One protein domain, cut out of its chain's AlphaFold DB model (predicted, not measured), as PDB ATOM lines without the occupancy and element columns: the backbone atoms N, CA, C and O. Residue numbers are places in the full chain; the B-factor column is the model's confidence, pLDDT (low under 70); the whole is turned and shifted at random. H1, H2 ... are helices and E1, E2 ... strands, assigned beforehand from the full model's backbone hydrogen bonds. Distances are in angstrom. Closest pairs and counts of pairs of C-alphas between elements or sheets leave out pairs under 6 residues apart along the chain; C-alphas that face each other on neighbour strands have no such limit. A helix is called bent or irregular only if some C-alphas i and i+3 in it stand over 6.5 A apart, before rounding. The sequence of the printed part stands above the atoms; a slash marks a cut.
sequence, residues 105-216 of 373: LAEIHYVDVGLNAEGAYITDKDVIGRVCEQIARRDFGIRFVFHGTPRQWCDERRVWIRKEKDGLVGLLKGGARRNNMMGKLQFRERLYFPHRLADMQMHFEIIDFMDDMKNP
ATOM      1  N   LEU A 105     192.815 211.575 176.465       80.25
ATOM      2  CA  LEU A 105     191.481 210.993 176.354       80.25
ATOM      3  C   LEU A 105     191.549 209.799 175.396       80.25
ATOM      4  O   LEU A 105     191.407 209.967 174.186       80.25
ATOM      5  N   ALA A 106     191.810 208.618 175.945       87.69
ATOM      6  CA  ALA A 106     191.929 207.382 175.181       87.69
ATOM      7  C   ALA A 106     190.568 206.729 174.904       87.69
ATOM      8  O   ALA A 106     190.408 206.072 173.876       87.69
ATOM      9  N   GLU A 107     189.585 206.907 175.793       90.56
ATOM     10  CA  GLU A 107     188.293 206.222 175.714       90.56
ATOM     11  C   GLU A 107     187.121 207.180 175.993       90.56
ATOM     12  O   GLU A 107     187.210 208.073 176.834       90.56
ATOM     13  N   ILE A 108     186.017 206.995 175.269       90.25
ATOM     14  CA  ILE A 108     184.736 207.686 175.455       90.25
ATOM     15  C   ILE A 108     183.686 206.614 175.704       90.25
ATOM     16  O   ILE A 108     183.512 205.716 174.879       90.25
ATOM     17  N   HIS A 109     182.990 206.711 176.832       89.88
ATOM     18  CA  HIS A 109     182.003 205.722 177.240       89.88
ATOM     19  C   HIS A 109     180.606 206.320 177.107       89.88
ATOM     20  O   HIS A 109     180.286 207.320 177.747       89.88
ATOM     21  N   TYR A 110     179.779 205.695 176.277       88.81
ATOM     22  CA  TYR A 110     178.352 205.974 176.218       88.81
ATOM     23  C   TYR A 110     177.670 205.061 177.216       88.81
ATOM     24  O   TYR A 110     177.547 203.860 176.987       88.81
ATOM     25  N   VAL A 111     177.309 205.661 178.339       82.81
ATOM     26  CA  VAL A 111     176.615 205.023 179.441       82.81
ATOM     27  C   VAL A 111     175.197 205.538 179.439       82.81
ATOM     28  O   VAL A 111     174.994 206.746 179.442       82.81
ATOM     29  N   ASP A 112     174.267 204.596 179.449       68.44
ATOM     30  CA  ASP A 112     172.903 204.789 179.896       68.44
ATOM     31  C   ASP A 112     172.173 206.036 179.368       68.44
ATOM     32  O   ASP A 112     172.168 207.125 179.938       68.44
ATOM     33  N   VAL A 113     171.467 205.828 178.265       61.62
ATOM     34  CA  VAL A 113     170.512 206.792 177.724       61.62
ATOM     35  C   VAL A 113     169.139 206.504 178.321       61.62
ATOM     36  O   VAL A 113     168.224 206.022 177.656       61.62
ATOM     37  N   GLY A 114     168.987 206.808 179.611       60.03
ATOM     38  CA  GLY A 114     167.711 206.775 180.336       60.03
ATOM     39  C   GLY A 114     166.632 207.707 179.767       60.03
ATOM     40  O   GLY A 114     165.523 207.757 180.281       60.03
ATOM     41  N   LEU A 115     166.925 208.436 178.688       65.19
ATOM     42  CA  LEU A 115     165.958 209.270 177.993       65.19
ATOM     43  C   LEU A 115     164.852 208.391 177.410       65.19
ATOM     44  O   LEU A 115     165.082 207.610 176.491       65.19
ATOM     45  N   ASN A 116     163.621 208.551 177.883       75.12
ATOM     46  CA  ASN A 116     162.436 207.979 177.239       75.12
ATOM     47  C   ASN A 116     162.023 208.750 175.965       75.12
ATOM     48  O   ASN A 116     160.875 208.689 175.537       75.12
ATOM     49  N   ALA A 117     162.970 209.452 175.333       80.56
ATOM     50  CA  ALA A 117     162.768 210.269 174.143       80.56
ATOM     51  C   ALA A 117     164.018 210.303 173.252       80.56
ATOM     52  O   ALA A 117     165.137 210.168 173.748       80.56
ATOM     53  N   GLU A 118     163.804 210.549 171.956       84.88
ATOM     54  CA  GLU A 118     164.841 210.653 170.922       84.88
ATOM     55  C   GLU A 118     166.001 211.600 171.290       84.88
ATOM     56  O   GLU A 118     165.859 212.594 172.013       84.88
ATOM     57  N   GLY A 119     167.175 211.313 170.733       85.75
ATOM     58  CA  GLY A 119     168.422 212.026 170.984       85.75
ATOM     59  C   GLY A 119     169.271 211.418 172.100       85.75
ATOM     60  O   GLY A 119     170.067 212.137 172.708       85.75
ATOM     61  N   ALA A 120     169.116 210.116 172.343       85.44
ATOM     62  CA  ALA A 120     169.989 209.299 173.175       85.44
ATOM     63  C   ALA A 120     171.425 209.299 172.639       85.44
ATOM     64  O   ALA A 120     172.380 209.470 173.397       85.44
ATOM     65  N   TYR A 121     171.579 209.158 171.321       90.81
ATOM     66  CA  TYR A 121     172.883 209.233 170.674       90.81
ATOM     67  C   TYR A 121     172.952 210.410 169.712       90.81
ATOM     68  O   TYR A 121     171.988 210.781 169.042       90.81
ATOM     69  N   ILE A 122     174.136 211.012 169.628       90.12
ATOM     70  CA  ILE A 122     174.367 212.121 168.717       90.12
ATOM     71  C   ILE A 122     174.424 211.622 167.270       90.12
ATOM     72  O   ILE A 122     175.348 210.931 166.859       90.12
ATOM     73  N   THR A 123     173.428 211.993 166.476       92.00
ATOM     74  CA  THR A 123     173.307 211.598 165.062       92.00
ATOM     75  C   THR A 123     173.535 212.764 164.095       92.00
ATOM     76  O   THR A 123     173.390 212.622 162.880       92.00
ATOM     77  N   ASP A 124     173.944 213.925 164.617       92.81
ATOM     78  CA  ASP A 124     174.272 215.106 163.822       92.81
ATOM     79  C   ASP A 124     175.589 214.898 163.051       92.81
ATOM     80  O   ASP A 124     176.673 214.756 163.628       92.81
ATOM     81  N   LYS A 125     175.489 214.893 161.718       93.25
ATOM     82  CA  LYS A 125     176.611 214.637 160.805       93.25
ATOM     83  C   LYS A 125     177.708 215.691 160.897       93.25
ATOM     84  O   LYS A 125     178.878 215.337 160.740       93.25
ATOM     85  N   ASP A 126     177.351 216.946 161.142       92.25
ATOM     86  CA  ASP A 126     178.301 218.052 161.207       92.25
ATOM     87  C   ASP A 126     179.067 218.005 162.525       92.25
ATOM     88  O   ASP A 126     180.284 218.206 162.554       92.25
ATOM     89  N   VAL A 127     178.380 217.671 163.624       91.25
ATOM     90  CA  VAL A 127     179.046 217.458 164.913       91.25
ATOM     91  C   VAL A 127     180.002 216.271 164.828       91.25
ATOM     92  O   VAL A 127     181.164 216.407 165.210       91.25
ATOM     93  N   ILE A 128     179.563 215.138 164.271       92.50
ATOM     94  CA  ILE A 128     180.432 213.969 164.094       92.50
ATOM     95  C   ILE A 128     181.595 214.265 163.147       92.50
ATOM     96  O   ILE A 128     182.720 213.855 163.427       92.50
ATOM     97  N   GLY A 129     181.367 215.026 162.073       90.94
ATOM     98  CA  GLY A 129     182.424 215.489 161.176       90.94
ATOM     99  C   GLY A 129     183.519 216.238 161.933       90.94
ATOM    100  O   GLY A 129     184.684 215.847 161.870       90.94
ATOM    101  N   ARG A 130     183.132 217.229 162.748       91.12
ATOM    102  CA  ARG A 130     184.073 217.978 163.594       91.12
ATOM    103  C   ARG A 130     184.804 217.081 164.591       91.12
ATOM    104  O   ARG A 130     186.010 217.238 164.764       91.12
ATOM    105  N   VAL A 131     184.116 216.131 165.229       89.12
ATOM    106  CA  VAL A 131     184.754 215.163 166.139       89.12
ATOM    107  C   VAL A 131     185.806 214.339 165.393       89.12
ATOM    108  O   VAL A 131     186.944 214.253 165.849       89.12
ATOM    109  N   CYS A 132     185.473 213.780 164.229       90.56
ATOM    110  CA  CYS A 132     186.417 213.002 163.430       90.56
ATOM    111  C   CYS A 132     187.629 213.834 162.997       90.56
ATOM    112  O   CYS A 132     188.754 213.371 163.151       90.56
ATOM    113  N   GLU A 133     187.434 215.068 162.529       90.19
ATOM    114  CA  GLU A 133     188.544 215.958 162.167       90.19
ATOM    115  C   GLU A 133     189.476 216.252 163.349       90.19
ATOM    116  O   GLU A 133     190.694 216.307 163.190       90.19
ATOM    117  N   GLN A 134     188.923 216.447 164.549       88.62
ATOM    118  CA  GLN A 134     189.732 216.661 165.749       88.62
ATOM    119  C   GLN A 134     190.552 215.419 166.103       88.62
ATOM    120  O   GLN A 134     191.727 215.539 166.436       88.62
ATOM    121  N   ILE A 135     189.970 214.223 165.991       89.38
ATOM    122  CA  ILE A 135     190.684 212.967 166.256       89.38
ATOM    123  C   ILE A 135     191.741 212.701 165.170       89.38
ATOM    124  O   ILE A 135     192.820 212.212 165.488       89.38
ATOM    125  N   ALA A 136     191.487 213.059 163.907       89.06
ATOM    126  CA  ALA A 136     192.446 212.884 162.811       89.06
ATOM    127  C   ALA A 136     193.778 213.603 163.082       89.06
ATOM    128  O   ALA A 136     194.844 213.053 162.794       89.06
ATOM    129  N   ARG A 137     193.698 214.798 163.685       88.81
ATOM    130  CA  ARG A 137     194.841 215.639 164.070       88.81
ATOM    131  C   ARG A 137     195.610 215.123 165.292       88.81
ATOM    132  O   ARG A 137     196.677 215.650 165.575       88.81
ATOM    133  N   ARG A 138     195.085 214.139 166.031       86.50
ATOM    134  CA  ARG A 138     195.760 213.565 167.206       86.50
ATOM    135  C   ARG A 138     196.729 212.462 166.798       86.50
ATOM    136  O   ARG A 138     196.444 211.684 165.887       86.50
ATOM    137  N   ASP A 139     197.826 212.343 167.538       86.12
ATOM    138  CA  ASP A 139     198.815 211.275 167.337       86.12
ATOM    139  C   ASP A 139     198.341 209.922 167.881       86.12
ATOM    140  O   ASP A 139     198.772 208.870 167.413       86.12
ATOM    141  N   PHE A 140     197.398 209.938 168.826       86.50
ATOM    142  CA  PHE A 140     196.822 208.746 169.438       86.50
ATOM    143  C   PHE A 140     195.375 208.510 168.999       86.50
ATOM    144  O   PHE A 140     194.634 209.433 168.648       86.50
ATOM    145  N   GLY A 141     194.974 207.240 169.026       89.50
ATOM    146  CA  GLY A 141     193.608 206.823 168.746       89.50
ATOM    147  C   GLY A 141     192.646 207.050 169.914       89.50
ATOM    148  O   GLY A 141     193.065 207.193 171.060       89.50
ATOM    149  N   ILE A 142     191.347 207.044 169.619       92.50
ATOM    150  CA  ILE A 142     190.264 207.070 170.606       92.50
ATOM    151  C   ILE A 142     189.404 205.820 170.442       92.50
ATOM    152  O   ILE A 142     189.055 205.423 169.327       92.50
ATOM    153  N   ARG A 143     189.022 205.222 171.567       93.94
ATOM    154  CA  ARG A 143     188.056 204.132 171.633       93.94
ATOM    155  C   ARG A 143     186.701 204.639 172.101       93.94
ATOM    156  O   ARG A 143     186.590 205.280 173.135       93.94
ATOM    157  N   PHE A 144     185.660 204.304 171.362       93.69
ATOM    158  CA  PHE A 144     184.276 204.498 171.762       93.69
ATOM    159  C   PHE A 144     183.763 203.186 172.342       93.69
ATOM    160  O   PHE A 144     183.818 202.156 171.669       93.69
ATOM    161  N   VAL A 145     183.292 203.215 173.584       93.81
ATOM    162  CA  VAL A 145     182.685 202.065 174.252       93.81
ATOM    163  C   VAL A 145     181.215 202.373 174.500       93.81
ATOM    164  O   VAL A 145     180.886 203.288 175.250       93.81
ATOM    165  N   PHE A 146     180.336 201.628 173.848       93.62
ATOM    166  CA  PHE A 146     178.895 201.719 174.026       93.62
ATOM    167  C   PHE A 146     178.477 200.674 175.047       93.62
ATOM    168  O   PHE A 146     178.732 199.488 174.844       93.62
ATOM    169  N   HIS A 147     177.856 201.118 176.129       93.12
ATOM    170  CA  HIS A 147     177.287 200.261 177.159       93.12
ATOM    171  C   HIS A 147     175.775 200.301 177.012       93.12
ATOM    172  O   HIS A 147     175.201 201.383 176.867       93.12
ATOM    173  N   GLY A 148     175.137 199.139 177.024       93.00
ATOM    174  CA  GLY A 148     173.688 199.075 176.976       93.00
ATOM    175  C   GLY A 148     173.121 197.815 177.592       93.00
ATOM    176  O   GLY A 148     173.837 196.849 177.830       93.00
ATOM    177  N   THR A 149     171.822 197.832 177.843       94.38
ATOM    178  CA  THR A 149     171.044 196.696 178.352       94.38
ATOM    179  C   THR A 149     169.985 196.274 177.326       94.38
ATOM    180  O   THR A 149     169.669 197.053 176.417       94.38
ATOM    181  N   PRO A 150     169.365 195.085 177.453       94.75
ATOM    182  CA  PRO A 150     168.197 194.716 176.658       94.75
ATOM    183  C   PRO A 150     167.098 195.777 176.676       94.75
ATOM    184  O   PRO A 150     166.520 196.081 175.636       94.75
ATOM    185  N   ARG A 151     166.875 196.425 177.826       92.50
ATOM    186  CA  ARG A 151     165.929 197.539 177.967       92.50
ATOM    187  C   ARG A 151     166.205 198.706 177.016       92.50
ATOM    188  O   ARG A 151     165.270 199.427 176.671       92.50
ATOM    189  N   GLN A 152     167.458 198.901 176.612       90.94
ATOM    190  CA  GLN A 152     167.892 199.994 175.745       90.94
ATOM    191  C   GLN A 152     168.027 199.567 174.287       90.94
ATOM    192  O   GLN A 152     167.631 200.312 173.398       90.94
ATOM    193  N   TRP A 153     168.610 198.399 174.017       93.06
ATOM    194  CA  TRP A 153     168.952 198.002 172.645       93.06
ATOM    195  C   TRP A 153     168.008 196.960 172.050       93.06
ATOM    196  O   TRP A 153     167.935 196.850 170.826       93.06
ATOM    197  N   CYS A 154     167.270 196.227 172.881       92.44
ATOM    198  CA  CYS A 154     166.400 195.134 172.448       92.44
ATOM    199  C   CYS A 154     164.906 195.402 172.695       92.44
ATOM    200  O   CYS A 154     164.078 194.638 172.210       92.44
ATOM    201  N   ASP A 155     164.543 196.462 173.424       90.88
ATOM    202  CA  ASP A 155     163.141 196.807 173.667       90.88
ATOM    203  C   ASP A 155     162.460 197.290 172.375       90.88
ATOM    204  O   ASP A 155     162.764 198.360 171.839       90.88
ATOM    205  N   GLU A 156     161.493 196.506 171.898       91.12
ATOM    206  CA  GLU A 156     160.687 196.786 170.706       91.12
ATOM    207  C   GLU A 156     159.949 198.128 170.800       91.12
ATOM    208  O   GLU A 156     159.770 198.812 169.790       91.12
ATOM    209  N   ARG A 157     159.580 198.560 172.014       89.88
ATOM    210  CA  ARG A 157     158.909 199.847 172.255       89.88
ATOM    211  C   ARG A 157     159.861 201.038 172.141       89.88
ATOM    212  O   ARG A 157     159.408 202.174 172.030       89.88
ATOM    213  N   ARG A 158     161.178 200.803 172.153       90.06
ATOM    214  CA  ARG A 158     162.230 201.834 172.070       90.06
ATOM    215  C   ARG A 158     163.263 201.525 170.994       90.06
ATOM    216  O   ARG A 158     164.439 201.856 171.125       90.06
ATOM    217  N   VAL A 159     162.805 200.978 169.869       91.19
ATOM    218  CA  VAL A 159     163.643 200.696 168.691       91.19
ATOM    219  C   VAL A 159     164.489 201.898 168.233       91.19
ATOM    220  O   VAL A 159     165.551 201.724 167.634       91.19
ATOM    221  N   TRP A 160     164.045 203.126 168.520       91.12
ATOM    222  CA  TRP A 160     164.763 204.357 168.193       91.12
ATOM    223  C   TRP A 160     166.134 204.454 168.887       91.12
ATOM    224  O   TRP A 160     167.075 204.918 168.252       91.12
ATOM    225  N   ILE A 161     166.310 203.925 170.107       91.94
ATOM    226  CA  ILE A 161     167.603 203.948 170.820       91.94
ATOM    227  C   ILE A 161     168.650 203.147 170.052       91.94
ATOM    228  O   ILE A 161     169.745 203.640 169.775       91.94
ATOM    229  N   ARG A 162     168.301 201.913 169.667       93.19
ATOM    230  CA  ARG A 162     169.176 201.065 168.851       93.19
ATOM    231  C   ARG A 162     169.479 201.729 167.508       93.19
ATOM    232  O   ARG A 162     170.640 201.779 167.117       93.19
ATOM    233  N   LYS A 163     168.466 202.293 166.839       94.44
ATOM    234  CA  LYS A 163     168.650 203.010 165.564       94.44
ATOM    235  C   LYS A 163     169.602 204.198 165.696       94.44
ATOM    236  O   LYS A 163     170.446 204.391 164.825       94.44
ATOM    237  N   GLU A 164     169.497 204.982 166.763       94.31
ATOM    238  CA  GLU A 164     170.389 206.115 167.011       94.31
ATOM    239  C   GLU A 164     171.819 205.671 167.335       94.31
ATOM    240  O   GLU A 164     172.762 206.244 166.785       94.31
ATOM    241  N   LYS A 165     171.995 204.625 168.157       94.81
ATOM    242  CA  LYS A 165     173.307 204.005 168.414       94.81
ATOM    243  C   LYS A 165     173.951 203.551 167.109       94.81
ATOM    244  O   LYS A 165     175.083 203.931 166.809       94.81
ATOM    245  N   ASP A 166     173.224 202.758 166.325       95.56
ATOM    246  CA  ASP A 166     173.700 202.215 165.052       95.56
ATOM    247  C   ASP A 166     173.999 203.349 164.057       95.56
ATOM    248  O   ASP A 166     175.008 203.312 163.348       95.56
ATOM    249  N   GLY A 167     173.184 204.408 164.069       95.69
ATOM    250  CA  GLY A 167     173.404 205.639 163.315       95.69
ATOM    251  C   GLY A 167     174.706 206.341 163.700       95.69
ATOM    252  O   GLY A 167     175.527 206.626 162.828       95.69
ATOM    253  N   LEU A 168     174.945 206.571 164.993       94.50
ATOM    254  CA  LEU A 168     176.192 207.147 165.502       94.50
ATOM    255  C   LEU A 168     177.406 206.291 165.110       94.50
ATOM    256  O   LEU A 168     178.387 206.819 164.583       94.50
ATOM    257  N   VAL A 169     177.342 204.971 165.307       94.94
ATOM    258  CA  VAL A 169     178.415 204.042 164.911       94.94
ATOM    259  C   VAL A 169     178.676 204.124 163.405       94.94
ATOM    260  O   VAL A 169     179.832 204.201 162.980       94.94
ATOM    261  N   GLY A 170     177.622 204.161 162.587       95.94
ATOM    262  CA  GLY A 170     177.719 204.331 161.139       95.94
ATOM    263  C   GLY A 170     178.382 205.652 160.743       95.94
ATOM    264  O   GLY A 170     179.291 205.663 159.909       95.94
ATOM    265  N   LEU A 171     177.993 206.761 161.378       95.50
ATOM    266  CA  LEU A 171     178.568 208.084 161.132       95.50
ATOM    267  C   LEU A 171     180.040 208.157 161.532       95.50
ATOM    268  O   LEU A 171     180.847 208.686 160.768       95.50
ATOM    269  N   LEU A 172     180.409 207.588 162.678       94.19
ATOM    270  CA  LEU A 172     181.796 207.529 163.131       94.19
ATOM    271  C   LEU A 172     182.653 206.656 162.206       94.19
ATOM    272  O   LEU A 172     183.749 207.066 161.823       94.19
ATOM    273  N   LYS A 173     182.156 205.487 161.776       94.06
ATOM    274  CA  LYS A 173     182.838 204.633 160.785       94.06
ATOM    275  C   LYS A 173     183.011 205.359 159.449       94.06
ATOM    276  O   LYS A 173     184.096 205.336 158.868       94.06
ATOM    277  N   GLY A 174     181.970 206.041 158.973       93.75
ATOM    278  CA  GLY A 174     182.020 206.842 157.749       93.75
ATOM    279  C   GLY A 174     182.975 208.034 157.856       93.75
ATOM    280  O   GLY A 174     183.721 208.325 156.921       93.75
ATOM    281  N   GLY A 175     182.998 208.712 159.004       92.06
ATOM    282  CA  GLY A 175     183.937 209.787 159.313       92.06
ATOM    283  C   GLY A 175     185.384 209.298 159.373       92.06
ATOM    284  O   GLY A 175     186.254 209.915 158.762       92.06
ATOM    285  N   ALA A 176     185.639 208.152 160.008       90.69
ATOM    286  CA  ALA A 176     186.969 207.554 160.063       90.69
ATOM    287  C   ALA A 176     187.489 207.160 158.675       90.69
ATOM    288  O   ALA A 176     188.656 207.398 158.376       90.69
ATOM    289  N   ARG A 177     186.631 206.612 157.804       91.75
ATOM    290  CA  ARG A 177     187.004 206.294 156.416       91.75
ATOM    291  C   ARG A 177     187.358 207.549 155.617       91.75
ATOM    292  O   ARG A 177     188.415 207.588 155.000       91.75
ATOM    293  N   ARG A 178     186.514 208.589 155.664       89.81
ATOM    294  CA  ARG A 178     186.737 209.848 154.921       89.81
ATOM    295  C   ARG A 178     188.018 210.574 155.329       89.81
ATOM    296  O   ARG A 178     188.648 211.197 154.486       89.81
ATOM    297  N   ASN A 179     188.402 210.473 156.597       86.62
ATOM    298  CA  ASN A 179     189.578 211.150 157.144       86.62
ATOM    299  C   ASN A 179     190.828 210.248 157.212       86.62
ATOM    300  O   ASN A 179     191.801 210.616 157.865       86.62
ATOM    301  N   ASN A 180     190.810 209.067 156.578       87.06
ATOM    302  CA  ASN A 180     191.902 208.081 156.605       87.06
ATOM    303  C   ASN A 180     192.365 207.698 158.030       87.06
ATOM    304  O   ASN A 180     193.551 207.560 158.319       87.06
ATOM    305  N   MET A 181     191.410 207.542 158.948       86.00
ATOM    306  CA  MET A 181     191.640 207.241 160.365       86.00
ATOM    307  C   MET A 181     191.361 205.773 160.719       86.00
ATOM    308  O   MET A 181     191.106 205.455 161.887       86.00
ATOM    309  N   MET A 182     191.353 204.871 159.733       77.56
ATOM    310  CA  MET A 182     191.201 203.439 159.995       77.56
ATOM    311  C   MET A 182     192.343 202.977 160.914       77.56
ATOM    312  O   MET A 182     193.504 203.016 160.531       77.56
ATOM    313  N   GLY A 183     192.014 202.614 162.157       84.38
ATOM    314  CA  GLY A 183     192.975 202.225 163.196       84.38
ATOM    315  C   GLY A 183     193.106 203.220 164.354       84.38
ATOM    316  O   GLY A 183     193.333 202.793 165.484       84.38
ATOM    317  N   LYS A 184     192.874 204.523 164.123       89.81
ATOM    318  CA  LYS A 184     192.820 205.522 165.210       89.81
ATOM    319  C   LYS A 184     191.481 205.506 165.938       89.81
ATOM    320  O   LYS A 184     191.430 205.830 167.115       89.81
ATOM    321  N   LEU A 185     190.395 205.151 165.257       92.81
ATOM    322  CA  LEU A 185     189.073 205.073 165.868       92.81
ATOM    323  C   LEU A 185     188.693 203.613 166.116       92.81
ATOM    324  O   LEU A 185     188.593 202.831 165.170       92.81
ATOM    325  N   GLN A 186     188.500 203.252 167.383       92.94
ATOM    326  CA  GLN A 186     188.063 201.918 167.798       92.94
ATOM    327  C   GLN A 186     186.647 201.980 168.365       92.94
ATOM    328  O   GLN A 186     186.272 202.968 168.993       92.94
ATOM    329  N   PHE A 187     185.879 200.911 168.180       92.38
ATOM    330  CA  PHE A 187     184.514 200.793 168.686       92.38
ATOM    331  C   PHE A 187     184.381 199.492 169.461       92.38
ATOM    332  O   PHE A 187     184.851 198.453 168.997       92.38
ATOM    333  N   ARG A 188     183.732 199.542 170.619       94.50
ATOM    334  CA  ARG A 188     183.364 198.368 171.403       94.50
ATOM    335  C   ARG A 188     181.930 198.530 171.874       94.50
ATOM    336  O   ARG A 188     181.573 199.587 172.377       94.50
ATOM    337  N   GLU A 189     181.134 197.485 171.732       94.31
ATOM    338  CA  GLU A 189     179.792 197.417 172.302       94.31
ATOM    339  C   GLU A 189     179.817 196.409 173.451       94.31
ATOM    340  O   GLU A 189     180.493 195.382 173.366       94.31
ATOM    341  N   ARG A 190     179.147 196.737 174.554       94.44
ATOM    342  CA  ARG A 190     178.960 195.865 175.710       94.44
ATOM    343  C   ARG A 190     177.480 195.828 176.051       94.44
ATOM    344  O   ARG A 190     176.915 196.850 176.444       94.44
ATOM    345  N   LEU A 191     176.879 194.655 175.872       93.62
ATOM    346  CA  LEU A 191     175.504 194.379 176.258       93.62
ATOM    347  C   LEU A 191     175.500 193.718 177.639       93.62
ATOM    348  O   LEU A 191     175.982 192.599 177.803       93.62
ATOM    349  N   TYR A 192     174.955 194.417 178.622       93.50
ATOM    350  CA  TYR A 192     174.796 193.945 179.990       93.50
ATOM    351  C   TYR A 192     173.486 193.187 180.133       93.50
ATOM    352  O   TYR A 192     172.487 193.564 179.529       93.50
ATOM    353  N   PHE A 193     173.483 192.134 180.950       93.44
ATOM    354  CA  PHE A 193     172.297 191.312 181.224       93.44
ATOM    355  C   PHE A 193     171.633 190.689 179.973       93.44
ATOM    356  O   PHE A 193     170.407 190.683 179.880       93.44
ATOM    357  N   PRO A 194     172.386 190.115 179.010       94.00
ATOM    358  CA  PRO A 194     171.825 189.645 177.736       94.00
ATOM    359  C   PRO A 194     170.812 188.497 177.875       94.00
ATOM    360  O   PRO A 194     170.095 188.197 176.930       94.00
ATOM    361  N   HIS A 195     170.761 187.837 179.031       94.31
ATOM    362  CA  HIS A 195     169.857 186.725 179.326       94.31
ATOM    363  C   HIS A 195     168.566 187.161 180.034       94.31
ATOM    364  O   HIS A 195     167.712 186.323 180.304       94.31
ATOM    365  N   ARG A 196     168.421 188.450 180.358       92.75
ATOM    366  CA  ARG A 196     167.228 188.988 181.014       92.75
ATOM    367  C   ARG A 196     166.324 189.691 180.004       92.75
ATOM    368  O   ARG A 196     166.778 190.240 178.994       92.75
ATOM    369  N   LEU A 197     165.027 189.677 180.294       92.69
ATOM    370  CA  LEU A 197     164.040 190.452 179.550       92.69
ATOM    371  C   LEU A 197     164.185 191.940 179.877       92.69
ATOM    372  O   LEU A 197     164.594 192.303 180.973       92.69
ATOM    373  N   ALA A 198     163.853 192.799 178.918       91.38
ATOM    374  CA  ALA A 198     163.900 194.245 179.095       91.38
ATOM    375  C   ALA A 198     163.004 194.704 180.263       91.38
ATOM    376  O   ALA A 198     161.781 194.648 180.162       91.38
ATOM    377  N   ASP A 199     163.613 195.228 181.329       90.00
ATOM    378  CA  ASP A 199     162.916 195.798 182.485       90.00
ATOM    379  C   ASP A 199     163.501 197.174 182.869       90.00
ATOM    380  O   ASP A 199     164.577 197.564 182.412       90.00
ATOM    381  N   MET A 200     162.764 197.964 183.658       86.62
ATOM    382  CA  MET A 200     163.241 199.281 184.110       86.62
ATOM    383  C   MET A 200     164.354 199.187 185.160       86.62
ATOM    384  O   MET A 200     165.133 200.128 185.282       86.62
ATOM    385  N   GLN A 201     164.462 198.072 185.880       90.56
ATOM    386  CA  GLN A 201     165.462 197.883 186.928       90.56
ATOM    387  C   GLN A 201     166.884 197.870 186.347       90.56
ATOM    388  O   GLN A 201     167.795 198.476 186.913       90.56
ATOM    389  N   MET A 202     167.056 197.298 185.151       90.44
ATOM    390  CA  MET A 202     168.315 197.292 184.396       90.44
ATOM    391  C   MET A 202     168.953 198.674 184.212       90.44
ATOM    392  O   MET A 202     170.173 198.765 184.081       90.44
ATOM    393  N   HIS A 203     168.150 199.742 184.143       84.00
ATOM    394  CA  HIS A 203     168.649 201.115 184.004       84.00
ATOM    395  C   HIS A 203     169.496 201.539 185.210       84.00
ATOM    396  O   HIS A 203     170.511 202.206 185.038       84.00
ATOM    397  N   PHE A 204     169.120 201.110 186.414       85.38
ATOM    398  CA  PHE A 204     169.873 201.401 187.632       85.38
ATOM    399  C   PHE A 204     171.010 200.396 187.835       85.38
ATOM    400  O   PHE A 204     172.145 200.795 188.081       85.38
ATOM    401  N   GLU A 205     170.743 199.106 187.613       89.69
ATOM    402  CA  GLU A 205     171.739 198.045 187.817       89.69
ATOM    403  C   GLU A 205     172.980 198.204 186.931       89.69
ATOM    404  O   GLU A 205     174.085 197.873 187.356       89.69
ATOM    405  N   ILE A 206     172.837 198.714 185.699       87.88
ATOM    406  CA  ILE A 206     174.004 198.954 184.842       87.88
ATOM    407  C   ILE A 206     174.919 200.036 185.433       87.88
ATOM    408  O   ILE A 206     176.139 199.906 185.338       87.88
ATOM    409  N   ILE A 207     174.354 201.081 186.051       84.50
ATOM    410  CA  ILE A 207     175.122 202.167 186.678       84.50
ATOM    411  C   ILE A 207     175.921 201.605 187.852       84.50
ATOM    412  O   ILE A 207     177.129 201.833 187.913       84.50
ATOM    413  N   ASP A 208     175.270 200.817 188.707       86.38
ATOM    414  CA  ASP A 208     175.915 200.169 189.849       86.38
ATOM    415  C   ASP A 208     177.026 199.216 189.380       86.38
ATOM    416  O   ASP A 208     178.170 199.317 189.826       86.38
ATOM    417  N   PHE A 209     176.749 198.392 188.362       86.38
ATOM    418  CA  PHE A 209     177.739 197.488 187.773       86.38
ATOM    419  C   PHE A 209     178.969 198.236 187.229       86.38
ATOM    420  O   PHE A 209     180.107 197.770 187.335       86.38
ATOM    421  N   MET A 210     178.772 199.405 186.617       82.00
ATOM    422  CA  MET A 210     179.876 200.215 186.098       82.00
ATOM    423  C   MET A 210     180.641 200.968 187.179       82.00
ATOM    424  O   MET A 210     181.836 201.214 186.997       82.00
ATOM    425  N   ASP A 211     179.985 201.344 188.271       79.56
ATOM    426  CA  ASP A 211     180.652 201.920 189.430       79.56
ATOM    427  C   ASP A 211     181.542 200.881 190.121       79.56
ATOM    428  O   ASP A 211     182.686 201.203 190.454       79.56
ATOM    429  N   ASP A 212     181.098 199.627 190.205       76.75
ATOM    430  CA  ASP A 212     181.895 198.522 190.746       76.75
ATOM    431  C   ASP A 212     183.117 198.196 189.873       76.75
ATOM    432  O   ASP A 212     184.222 198.000 190.389       76.75
ATOM    433  N   MET A 213     182.973 198.252 188.542       69.88
ATOM    434  CA  MET A 213     184.089 198.065 187.599       69.88
ATOM    435  C   MET A 213     185.212 199.105 187.736       69.88
ATOM    436  O   MET A 213     186.306 198.905 187.204       69.88
ATOM    437  N   LYS A 214     184.988 200.227 188.436       69.12
ATOM    438  CA  LYS A 214     186.052 201.212 188.704       69.12
ATOM    439  C   LYS A 214     187.084 200.690 189.702       69.12
ATOM    440  O   LYS A 214     188.151 201.295 189.823       69.12
ATOM    441  N   ASN A 215     186.803 199.579 190.386       65.19
ATOM    442  CA  ASN A 215     187.794 198.874 191.177       65.19
ATOM    443  C   ASN A 215     188.643 197.965 190.259       65.19
ATOM    444  O   ASN A 215     188.096 197.015 189.693       65.19
ATOM    445  N   PRO A 216     189.956 198.215 190.084       55.25
ATOM    446  CA  PRO A 216     190.807 197.450 189.166       55.25
ATOM    447  C   PRO A 216     190.841 195.942 189.455       55.25
ATOM    448  O   PRO A 216     191.055 195.157 188.531       55.25
TER     449      PRO A 216
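AT A GLANCE: This is residues 105 to 216 of the 373 residues of an uncharacterized protein of Phtheirospermum japonicum (UniProt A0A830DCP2). A small wall of three side-by-side parallel strands, E1, E2 and E3, has the long helix H3 packed over one face, running along E2 and E3. H1 touches H3 and grazes the sheet with its residues 132 to 136, while H4, apart from both H1 and H3, grazes the sheet with its residues 202 to 210, and the tail from residue 211 to 216 sticks out. The printed part has 112 residues, with four named helices and three named strands along the chain as E1 H1 E2 H2 H3 E3 H4; the sheet's order is E1 E2 E3 and the class is mixed, helices and strands. It is compact, with a radius of gyration of the C-alphas of 15.0 A, and spans 41 by 35 by 20 A.

IN THESE COORDINATES: In the sheet, E1 is residues 107 to 110, 10.0 A long from C-alpha 107 at (188.293, 206.222, 175.714); E2 is residues 142 to 148, 19.5 A; E3 is residues 185 to 191, 20.2 A. H3, residues 156 to 178, is 33.1 A long, beginning at C-alpha 156 at (160.687, 196.786, 170.706); it is irregular, with C-alphas 157 and 160 8.4 A apart. H1 is residues 125 to 136, 16.1 A; H2 is residues 150 to 153, 5.2 A; H4 is residues 201 to 212, 16.9 A, ending at C-alpha 212 at (181.895, 198.522, 190.746).

HOW THE PARTS SIT: E1 and E2 are parallel at 25 degrees, with N 108 and O 143 2.8 A apart, within hydrogen-bond range. E2 and E3 are parallel at 16 degrees, with N 146 and O 188 2.8 A apart, within hydrogen-bond range. H3 is on the sheet, helix on one face making two layers, at a height over the sheet of 10.9 A; it lies over E2 and E3, along the strands at 8 degrees to E2 on the local plane. The closest C-alphas of H3 and E3 are those of Ala 176 and Leu 185, 6.7 A apart. Two strand-helix-strand units, parallel neighbour strands with helices between, are E1, H1, E2 and E2, H2 H3, E3, each with a right-handed crossover. H1 touches H3, which touches it with residues 171 to 176 alone, at a steep tilt of 46 degrees, the same way; their closest C-alphas, of Cys 132 and Gly 175, are 5.8 A apart. H2 and H3 touch only at the corner, closest at the C-alphas of Trp 153 and Arg 162, 4.9 A. H2 and H4 are close but not clearly touching, with the C-alphas of Arg 151 and Met 202 closest at 6.9 A. Every O i to N i+4 pair is within hydrogen-bond range in H1, 16 of 19 in H3 and 7 of 8 in H4; H2 is too short for such a pair.

THE WHOLE: The C-alphas farthest apart, of Arg 137 and Leu 197, are 42.7 A apart. The printed part has no cut. The link from E1 to H1, residues 111 to 124, is long. The mean pLDDT of the printed part is 88.3, and residues 112 to 115 and 213 to 216 are under 70.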